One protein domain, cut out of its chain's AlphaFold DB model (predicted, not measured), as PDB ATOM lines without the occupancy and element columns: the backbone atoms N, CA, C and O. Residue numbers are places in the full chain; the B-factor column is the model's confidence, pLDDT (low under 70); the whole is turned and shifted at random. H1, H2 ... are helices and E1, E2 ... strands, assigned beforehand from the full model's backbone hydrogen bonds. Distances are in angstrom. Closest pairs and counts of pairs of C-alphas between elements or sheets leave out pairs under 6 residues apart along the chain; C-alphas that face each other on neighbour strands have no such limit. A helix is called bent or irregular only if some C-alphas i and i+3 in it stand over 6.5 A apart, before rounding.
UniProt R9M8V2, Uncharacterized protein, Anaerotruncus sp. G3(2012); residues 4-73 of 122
ATOM      1  N   CYS A   4     195.330 162.173 219.041       83.31
ATOM      2  CA  CYS A   4     195.989 160.924 218.641       83.31
ATOM      3  C   CYS A   4     194.988 159.819 218.289       83.31
ATOM      4  O   CYS A   4     195.237 159.099 217.321       83.31
ATOM      5  N   ASP A   5     193.909 159.708 219.063       91.88
ATOM      6  CA  ASP A   5     192.885 158.669 218.915       91.88
ATOM      7  C   ASP A   5     192.032 158.958 217.682       91.88
ATOM      8  O   ASP A   5     191.949 158.125 216.782       91.88
ATOM      9  N   TRP A   6     191.554 160.201 217.559       94.38
ATOM     10  CA  TRP A   6     190.821 160.648 216.376       94.38
ATOM     11  C   TRP A   6     191.625 160.433 215.090       94.38
ATOM     12  O   TRP A   6     191.115 159.827 214.152       94.38
ATOM     13  N   GLU A   7     192.899 160.847 215.038       95.19
ATOM     14  CA  GLU A   7     193.718 160.604 213.844       95.19
ATOM     15  C   GLU A   7     193.885 159.107 213.548       95.19
ATOM     16  O   GLU A   7     193.967 158.729 212.383       95.19
ATOM     17  N   TYR A   8     193.974 158.250 214.570       94.88
ATOM     18  CA  TYR A   8     194.115 156.806 214.371       94.88
ATOM     19  C   TYR A   8     192.855 156.182 213.760       94.88
ATOM     20  O   TYR A   8     192.976 155.325 212.884       94.88
ATOM     21  N   GLU A   9     191.678 156.636 214.186       95.88
ATOM     22  CA  GLU A   9     190.378 156.178 213.685       95.88
ATOM     23  C   GLU A   9     190.029 156.779 212.312       95.88
ATOM     24  O   GLU A   9     189.386 156.125 211.498       95.88
ATOM     25  N   ASN A  10     190.512 157.987 212.006       97.19
ATOM     26  CA  ASN A  10     190.140 158.756 210.810       97.19
ATOM     27  C   ASN A  10     191.250 158.778 209.740       97.19
ATOM     28  O   ASN A  10     191.491 159.795 209.083       97.19
ATOM     29  N   GLN A  11     191.954 157.656 209.556       97.81
ATOM     30  CA  GLN A  11     193.059 157.565 208.591       97.81
ATOM     31  C   GLN A  11     192.626 157.759 207.134       97.81
ATOM     32  O   GLN A  11     193.381 158.366 206.379       97.81
ATOM     33  N   GLU A  12     191.431 157.310 206.747       98.19
ATOM     34  CA  GLU A  12     190.921 157.509 205.381       98.19
ATOM     35  C   GLU A  12     190.658 158.992 205.087       98.19
ATOM     36  O   GLU A  12     191.095 159.505 204.060       98.19
ATOM     37  N   THR A  13     190.065 159.725 206.033       97.62
ATOM     38  CA  THR A  13     189.868 161.180 205.925       97.62
ATOM     39  C   THR A  13     191.200 161.915 205.765       97.62
ATOM     40  O   THR A  13     191.356 162.783 204.908       97.62
ATOM     41  N   LEU A  14     192.201 161.555 206.573       97.69
ATOM     42  CA  LEU A  14     193.529 162.164 206.491       97.69
ATOM     43  C   LEU A  14     194.256 161.797 205.191       97.69
ATOM     44  O   LEU A  14     194.982 162.626 204.640       97.69
ATOM     45  N   LYS A  15     194.055 160.577 204.687       98.38
ATOM     46  CA  LYS A  15     194.568 160.150 203.386       98.38
ATOM     47  C   LYS A  15     193.962 160.986 202.262       98.38
ATOM     48  O   LYS A  15     194.721 161.525 201.463       98.38
ATOM     49  N   GLN A  16     192.643 161.175 202.258       98.25
ATOM     50  CA  GLN A  16     191.966 162.031 201.284       98.25
ATOM     51  C   GLN A  16     192.534 163.456 201.310       98.25
ATOM     52  O   GLN A  16     192.917 163.987 200.273       98.25
ATOM     53  N   TRP A  17     192.689 164.063 202.492       97.88
ATOM     54  CA  TRP A  17     193.283 165.404 202.595       97.88
ATOM     55  C   TRP A  17     194.722 165.461 202.074       97.88
ATOM     56  O   TRP A  17     195.173 166.517 201.626       97.88
ATOM     57  N   TYR A  18     195.476 164.364 202.189       98.12
ATOM     58  CA  TYR A  18     196.834 164.273 201.659       98.12
ATOM     59  C   TYR A  18     196.828 164.175 200.132       98.12
ATOM     60  O   TYR A  18     197.627 164.836 199.478       98.12
ATOM     61  N   GLU A  19     195.901 163.417 199.558       98.25
ATOM     62  CA  GLU A  19     195.710 163.322 198.108       98.25
ATOM     63  C   GLU A  19     195.238 164.660 197.515       98.25
ATOM     64  O   GLU A  19     195.831 165.143 196.555       98.25
ATOM     65  N   GLU A  20     194.270 165.334 198.144       98.25
ATOM     66  CA  GLU A  20     193.818 166.685 197.769       98.25
ATOM     67  C   GLU A  20     194.944 167.724 197.843       98.25
ATOM     68  O   GLU A  20     195.015 168.644 197.024       98.25
ATOM     69  N   LYS A  21     195.839 167.585 198.828       97.62
ATOM     70  CA  LYS A  21     197.042 168.411 198.941       97.62
ATOM     71  C   LYS A  21     197.982 168.183 197.762       97.62
ATOM     72  O   LYS A  21     198.458 169.156 197.186       97.62
ATOM     73  N   LEU A  22     198.241 166.925 197.401       97.69
ATOM     74  CA  LEU A  22     199.078 166.585 196.246       97.69
ATOM     75  C   LEU A  22     198.451 167.042 194.921       97.69
ATOM     76  O   LEU A  22     199.177 167.455 194.023       97.69
ATOM     77  N   ALA A  23     197.122 167.022 194.821       97.75
ATOM     78  CA  ALA A  23     196.372 167.486 193.655       97.75
ATOM     79  C   ALA A  23     196.259 169.022 193.552       97.75
ATOM     80  O   ALA A  23     195.673 169.527 192.599       97.75
ATOM     81  N   GLY A  24     196.767 169.780 194.531       97.00
ATOM     82  CA  GLY A  24     196.671 171.243 194.549       97.00
ATOM     83  C   GLY A  24     195.281 171.793 194.896       97.00
ATOM     84  O   GLY A  24     195.090 173.004 194.859       97.00
ATOM     85  N   ILE A  25     194.327 170.936 195.283       97.25
ATOM     86  CA  ILE A  25     192.973 171.326 195.716       97.25
ATOM     87  C   ILE A  25     193.036 171.973 197.104       97.25
ATOM     88  O   ILE A  25     192.409 172.999 197.361       97.25
ATOM     89  N   ARG A  26     193.836 171.387 198.008       92.19
ATOM     90  CA  ARG A  26     194.045 171.890 199.374       92.19
ATOM     91  C   ARG A  26     195.539 172.035 199.690       92.19
ATOM     92  O   ARG A  26     196.053 171.352 200.581       92.19
ATOM     93  N   PRO A  27     196.260 172.930 198.991       93.44
ATOM     94  CA  PRO A  27     197.724 172.990 199.042       93.44
ATOM     95  C   PRO A  27     198.252 173.344 200.441       93.44
ATOM     96  O   PRO A  27     199.302 172.860 200.854       93.44
ATOM     97  N   ASN A  28     197.472 174.104 201.216       94.94
ATOM     98  CA  ASN A  28     197.817 174.531 202.576       94.94
ATOM     99  C   ASN A  28     197.489 173.488 203.663       94.94
ATOM    100  O   ASN A  28     197.615 173.777 204.852       94.94
ATOM    101  N   SER A  29     197.041 172.282 203.298       94.50
ATOM    102  CA  SER A  29     196.763 171.227 204.276       94.50
ATOM    103  C   SER A  29     198.040 170.819 205.027       94.50
ATOM    104  O   SER A  29     199.055 170.443 204.430       94.50
ATOM    105  N   ALA A  30     197.992 170.834 206.361       95.69
ATOM    106  CA  ALA A  30     199.112 170.429 207.219       95.69
ATOM    107  C   ALA A  30     199.321 168.905 207.272       95.69
ATOM    108  O   ALA A  30     200.265 168.428 207.908       95.69
ATOM    109  N   VAL A  31     198.449 168.134 206.615       97.19
ATOM    110  CA  VAL A  31     198.531 166.679 206.612       97.19
ATOM    111  C   VAL A  31     199.814 166.196 205.938       97.19
ATOM    112  O   VAL A  31     200.300 166.765 204.949       97.19
ATOM    113  N   ARG A  32     200.379 165.134 206.503       96.44
ATOM    114  CA  ARG A  32     201.599 164.485 206.027       96.44
ATOM    115  C   ARG A  32     201.471 162.974 206.117       96.44
ATOM    116  O   ARG A  32     200.838 162.467 207.040       96.44
ATOM    117  N   LYS A  33     202.111 162.286 205.175       98.12
ATOM    118  CA  LYS A  33     202.276 160.833 205.157       98.12
ATOM    119  C   LYS A  33     203.621 160.475 205.788       98.12
ATOM    120  O   LYS A  33     204.653 160.975 205.347       98.12
ATOM    121  N   ILE A  34     203.617 159.631 206.814       97.25
ATOM    122  CA  ILE A  34     204.830 159.192 207.517       97.25
ATOM    123  C   ILE A  34     204.818 157.685 207.778       97.25
ATOM    124  O   ILE A  34     203.765 157.072 207.949       97.25
ATOM    125  N   VAL A  35     206.007 157.088 207.855       97.94
ATOM    126  CA  VAL A  35     206.185 155.665 208.176       97.94
ATOM    127  C   VAL A  35     206.212 155.483 209.694       97.94
ATOM    128  O   VAL A  35     207.038 156.067 210.399       97.94
ATOM    129  N   CYS A  36     205.329 154.640 210.229       97.69
ATOM    130  CA  CYS A  36     205.289 154.331 211.657       97.69
ATOM    131  C   CYS A  36     206.559 153.599 212.109       97.69
ATOM    132  O   CYS A  36     206.797 152.456 211.719       97.69
ATOM    133  N   LYS A  37     207.313 154.178 213.051       97.50
ATOM    134  CA  LYS A  37     208.523 153.539 213.610       97.50
ATOM    135  C   LYS A  37     208.243 152.230 214.369       97.50
ATOM    136  O   LYS A  37     209.133 151.401 214.543       97.50
ATOM    137  N   GLY A  38     207.002 152.010 214.806       97.38
ATOM    138  CA  GLY A  38     206.580 150.786 215.489       97.38
ATOM    139  C   GLY A  38     206.284 149.641 214.523       97.38
ATOM    140  O   GLY A  38     207.007 148.641 214.497       97.38
ATOM    141  N   CYS A  39     205.220 149.763 213.729       97.06
ATOM    142  CA  CYS A  39     204.752 148.694 212.840       97.06
ATOM    143  C   CYS A  39     205.306 148.760 211.409       97.06
ATOM    144  O   CYS A  39     205.313 147.729 210.751       97.06
ATOM    145  N   GLY A  40     205.818 149.907 210.953       97.06
ATOM    146  CA  GLY A  40     206.353 150.089 209.598       97.06
ATOM    147  C   GLY A  40     205.317 150.462 208.536       97.06
ATOM    148  O   GLY A  40     205.697 150.665 207.393       97.06
ATOM    149  N   ARG A  41     204.029 150.571 208.889       97.31
ATOM    150  CA  ARG A  41     202.989 151.016 207.950       97.31
ATOM    151  C   ARG A  41     203.045 152.526 207.730       97.31
ATOM    152  O   ARG A  41     203.359 153.269 208.667       97.31
ATOM    153  N   ASP A  42     202.645 152.955 206.544       98.19
ATOM    154  CA  ASP A  42     202.330 154.352 206.265       98.19
ATOM    155  C   ASP A  42     201.086 154.791 207.042       98.19
ATOM    156  O   ASP A  42     200.126 154.032 207.186       98.19
ATOM    157  N   PHE A  43     201.096 156.018 207.547       98.25
ATOM    158  CA  PHE A  43     199.925 156.650 208.141       98.25
ATOM    159  C   PHE A  43     199.970 158.163 207.939       98.25
ATOM    160  O   PHE A  43     201.021 158.743 207.654       98.25
ATOM    161  N   TYR A  44     198.819 158.795 208.101       98.06
ATOM    162  CA  TYR A  44     198.613 160.215 207.874       98.06
ATOM    163  C   TYR A  44     198.381 160.936 209.201       98.06
ATOM    164  O   TYR A  44     197.798 160.376 210.132       98.06
ATOM    165  N   THR A  45     198.875 162.162 209.331       97.06
ATOM    166  CA  THR A  45     198.766 162.941 210.576       97.06
ATOM    167  C   THR A  45     198.855 164.438 210.315       97.06
ATOM    168  O   THR A  45     199.469 164.868 209.340       97.06
ATOM    169  N   LEU A  46     198.289 165.231 211.220       95.31
ATOM    170  CA  LEU A  46     198.463 166.677 211.327       95.31
ATOM    171  C   LEU A  46     199.568 167.050 212.327       95.31
ATOM    172  O   LEU A  46     200.091 168.164 212.280       95.31
ATOM    173  N   ILE A  47     200.064 166.109 213.139       93.75
ATOM    174  CA  ILE A  47     201.125 166.312 214.146       93.75
ATOM    175  C   ILE A  47     202.525 166.042 213.566       93.75
ATOM    176  O   ILE A  47     202.847 164.920 213.181       93.75
ATOM    177  N   GLU A  48     203.370 167.073 213.484       93.12
ATOM    178  CA  GLU A  48     204.667 166.997 212.784       93.12
ATOM    179  C   GLU A  48     205.661 166.073 213.485       93.12
ATOM    180  O   GLU A  48     206.387 165.308 212.859       93.12
ATOM    181  N   THR A  49     205.635 166.085 214.813       93.31
ATOM    182  CA  THR A  49     206.541 165.308 215.660       93.31
ATOM    183  C   THR A  49     206.077 163.866 215.880       93.31
ATOM    184  O   THR A  49     206.712 163.123 216.640       93.31
ATOM    185  N   LYS A  50     204.972 163.443 215.247       93.56
ATOM    186  CA  LYS A  50     204.395 162.109 215.439       93.56
ATOM    187  C   LYS A  50     205.325 161.047 214.857       93.56
ATOM    188  O   LYS A  50     205.828 161.163 213.747       93.56
ATOM    189  N   LYS A  51     205.567 159.989 215.636       95.94
ATOM    190  CA  LYS A  51     206.492 158.893 215.270       95.94
ATOM    191  C   LYS A  51     205.783 157.575 214.974       95.94
ATOM    192  O   LYS A  51     206.355 156.683 214.346       95.94
ATOM    193  N   TYR A  52     204.559 157.429 215.472       96.94
ATOM    194  CA  TYR A  52     203.824 156.173 215.471       96.94
ATOM    195  C   TYR A  52     202.391 156.402 215.014       96.94
ATOM    196  O   TYR A  52     201.787 157.411 215.384       96.94
ATOM    197  N   CYS A  53     201.834 155.439 214.277       95.75
ATOM    198  CA  CYS A  53     200.438 155.489 213.849       95.75
ATOM    199  C   CYS A  53     199.487 155.561 215.045       95.75
ATOM    200  O   CYS A  53     198.483 156.259 214.992       95.75
ATOM    201  N   TYR A  54     199.854 154.896 216.143       95.56
ATOM    202  CA  TYR A  54     199.167 154.997 217.416       95.56
ATOM    203  C   TYR A  54     200.144 154.755 218.558       95.56
ATOM    204  O   TYR A  54     200.820 153.724 218.577       95.56
ATOM    205  N   TYR A  55     200.257 155.696 219.493       94.06
ATOM    206  CA  TYR A  55     201.245 155.590 220.571       94.06
ATOM    207  C   TYR A  55     200.976 154.393 221.485       94.06
ATOM    208  O   TYR A  55     201.923 153.679 221.816       94.06
ATOM    209  N   HIS A  56     199.710 154.119 221.812       93.31
ATOM    210  CA  HIS A  56     199.337 153.025 222.709       93.31
ATOM    211  C   HIS A  56     199.721 151.639 222.166       93.31
ATOM    212  O   HIS A  56     200.169 150.789 222.929       93.31
ATOM    213  N   LEU A  57     199.646 151.424 220.847       94.81
ATOM    214  CA  LEU A  57     200.016 150.139 220.235       94.81
ATOM    215  C   LEU A  57     201.465 150.097 219.735       94.81
ATOM    216  O   LEU A  57     202.163 149.092 219.871       94.81
ATOM    217  N   CYS A  58     201.933 151.176 219.112       97.31
ATOM    218  CA  CYS A  58     203.199 151.180 218.381       97.31
ATOM    219  C   CYS A  58     204.347 151.874 219.118       97.31
ATOM    220  O   CYS A  58     205.496 151.691 218.709       97.31
ATOM    221  N   GLY A  59     204.077 152.614 220.198       96.44
ATOM    222  CA  GLY A  59     205.096 153.351 220.945       96.44
ATOM    223  C   GLY A  59     206.173 152.439 221.526       96.44
ATOM    224  O   GLY A  59     207.352 152.590 221.203       96.44
ATOM    225  N   ASN A  60     205.770 151.430 222.305       97.25
ATOM    226  CA  ASN A  60     206.714 150.468 222.882       97.25
ATOM    227  C   ASN A  60     207.383 149.611 221.793       97.25
ATOM    228  O   ASN A  60     208.588 149.386 221.830       97.25
ATOM    229  N   ARG A  61     206.632 149.191 220.763       97.12
ATOM    230  CA  ARG A  61     207.191 148.420 219.640       97.12
ATOM    231  C   ARG A  61     208.330 149.170 218.944       97.12
ATOM    232  O   ARG A  61     209.366 148.571 218.663       97.12
ATOM    233  N   GLY A  62     208.146 150.464 218.679       97.50
ATOM    234  CA  GLY A  62     209.183 151.316 218.100       97.50
ATOM    235  C   GLY A  62     210.359 151.515 219.051       97.50
ATOM    236  O   GLY A  62     211.503 151.294 218.665       97.50
ATOM    237  N   TYR A  63     210.081 151.807 220.322       96.69
ATOM    238  CA  TYR A  63     211.114 151.963 221.345       96.69
ATOM    239  C   TYR A  63     212.012 150.724 221.488       96.69
ATOM    240  O   TYR A  63     213.236 150.846 221.528       96.69
ATOM    241  N   GLN A  64     211.440 149.515 221.496       97.12
ATOM    242  CA  GLN A  64     212.225 148.278 221.582       97.12
ATOM    243  C   GLN A  64     213.098 148.042 220.344       97.12
ATOM    244  O   GLN A  64     214.224 147.551 220.478       97.12
ATOM    245  N   LYS A  65     212.620 148.407 219.144       95.94
ATOM    246  CA  LYS A  65     213.432 148.365 217.917       95.94
ATOM    247  C   LYS A  65     214.624 149.317 218.017       95.94
ATOM    248  O   LYS A  65     215.753 148.880 217.802       95.94
ATOM    249  N   ASP A  66     214.386 150.559 218.431       95.75
ATOM    250  CA  ASP A  66     215.436 151.568 218.608       95.75
ATOM    251  C   ASP A  66     216.466 151.123 219.661       95.75
ATOM    252  O   ASP A  66     217.673 151.199 219.432       95.75
ATOM    253  N   LEU A  67     216.017 150.579 220.799       95.56
ATOM    254  CA  LEU A  67     216.907 150.023 221.821       95.56
ATOM    255  C   LEU A  67     217.746 148.857 221.292       95.56
ATOM    256  O   LEU A  67     218.927 148.747 221.625       95.56
ATOM    257  N   LYS A  68     217.150 147.960 220.499       93.62
ATOM    258  CA  LYS A  68     217.875 146.845 219.877       93.62
ATOM    259  C   LYS A  68     218.961 147.368 218.940       93.62
ATOM    260  O   LYS A  68     220.092 146.897 219.039       93.62
ATOM    261  N   GLN A  69     218.639 148.351 218.105       94.06
ATOM    262  CA  GLN A  69     219.580 148.953 217.166       94.06
ATOM    263  C   GLN A  69     220.745 149.636 217.898       94.06
ATOM    264  O   GLN A  69     221.898 149.273 217.679       94.06
ATOM    265  N   ARG A  70     220.456 150.487 218.892       94.75
ATOM    266  CA  ARG A  70     221.486 151.135 219.729       94.75
ATOM    267  C   ARG A  70     222.396 150.129 220.440       94.75
ATOM    268  O   ARG A  70     223.592 150.359 220.595       94.75
ATOM    269  N   ARG A  71     221.844 148.999 220.904       93.25
ATOM    270  CA  ARG A  71     222.631 147.919 221.528       93.25
ATOM    271  C   ARG A  71     223.557 147.233 220.527       93.25
ATOM    272  O   ARG A  71     224.644 146.842 220.934       93.25
ATOM    273  N   LEU A  72     223.129 147.048 219.277       91.62
ATOM    274  CA  LEU A  72     223.961 146.475 218.216       91.62
ATOM    275  C   LEU A  72     225.097 147.433 217.845       91.62
ATOM    276  O   LEU A  72     226.250 147.020 217.872       91.62
ATOM    277  N   GLU A  73     224.782 148.709 217.628       93.62
ATOM    278  CA  GLU A  73     225.759 149.762 217.315       93.62
ATOM    279  C   GLU A  73     226.803 149.918 218.423       93.62
ATOM    280  O   GLU A  73     227.998 149.860 218.162       93.62
TER     281      GLU A  73
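AT A GLANCE: This is residues 4 to 73 of the 122 residues of an uncharacterized protein of Anaerotruncus sp. G3(2012) (UniProt R9M8V2). A short two-stranded hairpin, E1 and E2, is in the middle of this domain, with helix H2 packing on it, chiefly on E2, while the long helix H3 reaches out as an arm whose residues 67 to 73 stick out free. The short helix H1 makes a corner with H2 and comes near the first residue of H3. You are reading 70 printed residues with three named helices and two named strands, in the order H1, H2, E1, E2, H3; the sheet has the order E1 - E2 and is antiparallel, and the class is mostly helix. The whole is loose, with a radius of gyration of the C-alphas of 13.9 A, and elongated, spanning 46 by 24 by 16 A.

IN THESE COORDINATES: Find C-alpha 4 at (195.989, 160.924, 218.641); there H1 begins, and it covers residues 4 to 9. After Asn 10, H2 takes residues 11 to 22 and measures 16.4 A from first to last C-alpha. Look next at residues 32 to 35 for E1 and at residues 42 to 45 for E2, each 10.2 A long. H3 starts with C-alpha 55 at (201.245, 155.590, 220.571) and runs 25.4 A through residues 55 to 73, to C-alpha 73 at (225.759, 149.762, 217.315). H3 is irregular: C-alphas 57 and 60 are 7.2 A apart.

HOW THE PARTS SIT: Begin at the hairpin E1 and E2, antiparallel with 142 degrees between their directions. Look there for N 34 and O 43, within hydrogen-bond range at 2.9 A, and N 32 and O 45, at 3.0 A. H2 has 7 pairs of C-alphas within 8 A of E2, the closest being Leu 14 and Tyr 44 at 5.6 A. With E1 it has 3 such pairs, the closest being Tyr 18 and Arg 32 at 6.5 A. H1 and H2 are close but not clearly touching, about perpendicular at 87 degrees; their closest C-alphas, of Glu 7 and Leu 14, are 7.5 A apart. H1 and H3 are also close but not clearly touching, with the closest C-alphas, of Cys 4 and Tyr 55, 7.7 A apart; their tilt of 70.4 degrees is only just about perpendicular. H2 and H3 are apart, as are E1 and H3. In H1 and H2 every O i to N i+4 pair is within hydrogen-bond range; in H3, 13 of 15 are.

THE WHOLE: The two C-alphas farthest apart, those of Ile 25 and Arg 71, are 45.8 A from each other. The printed part has no cut; the link from H1 to H2 is tight, the other links are short, and no link is long. The mean pLDDT of the printed part of this model is 96.0, and no printed residue is under 70.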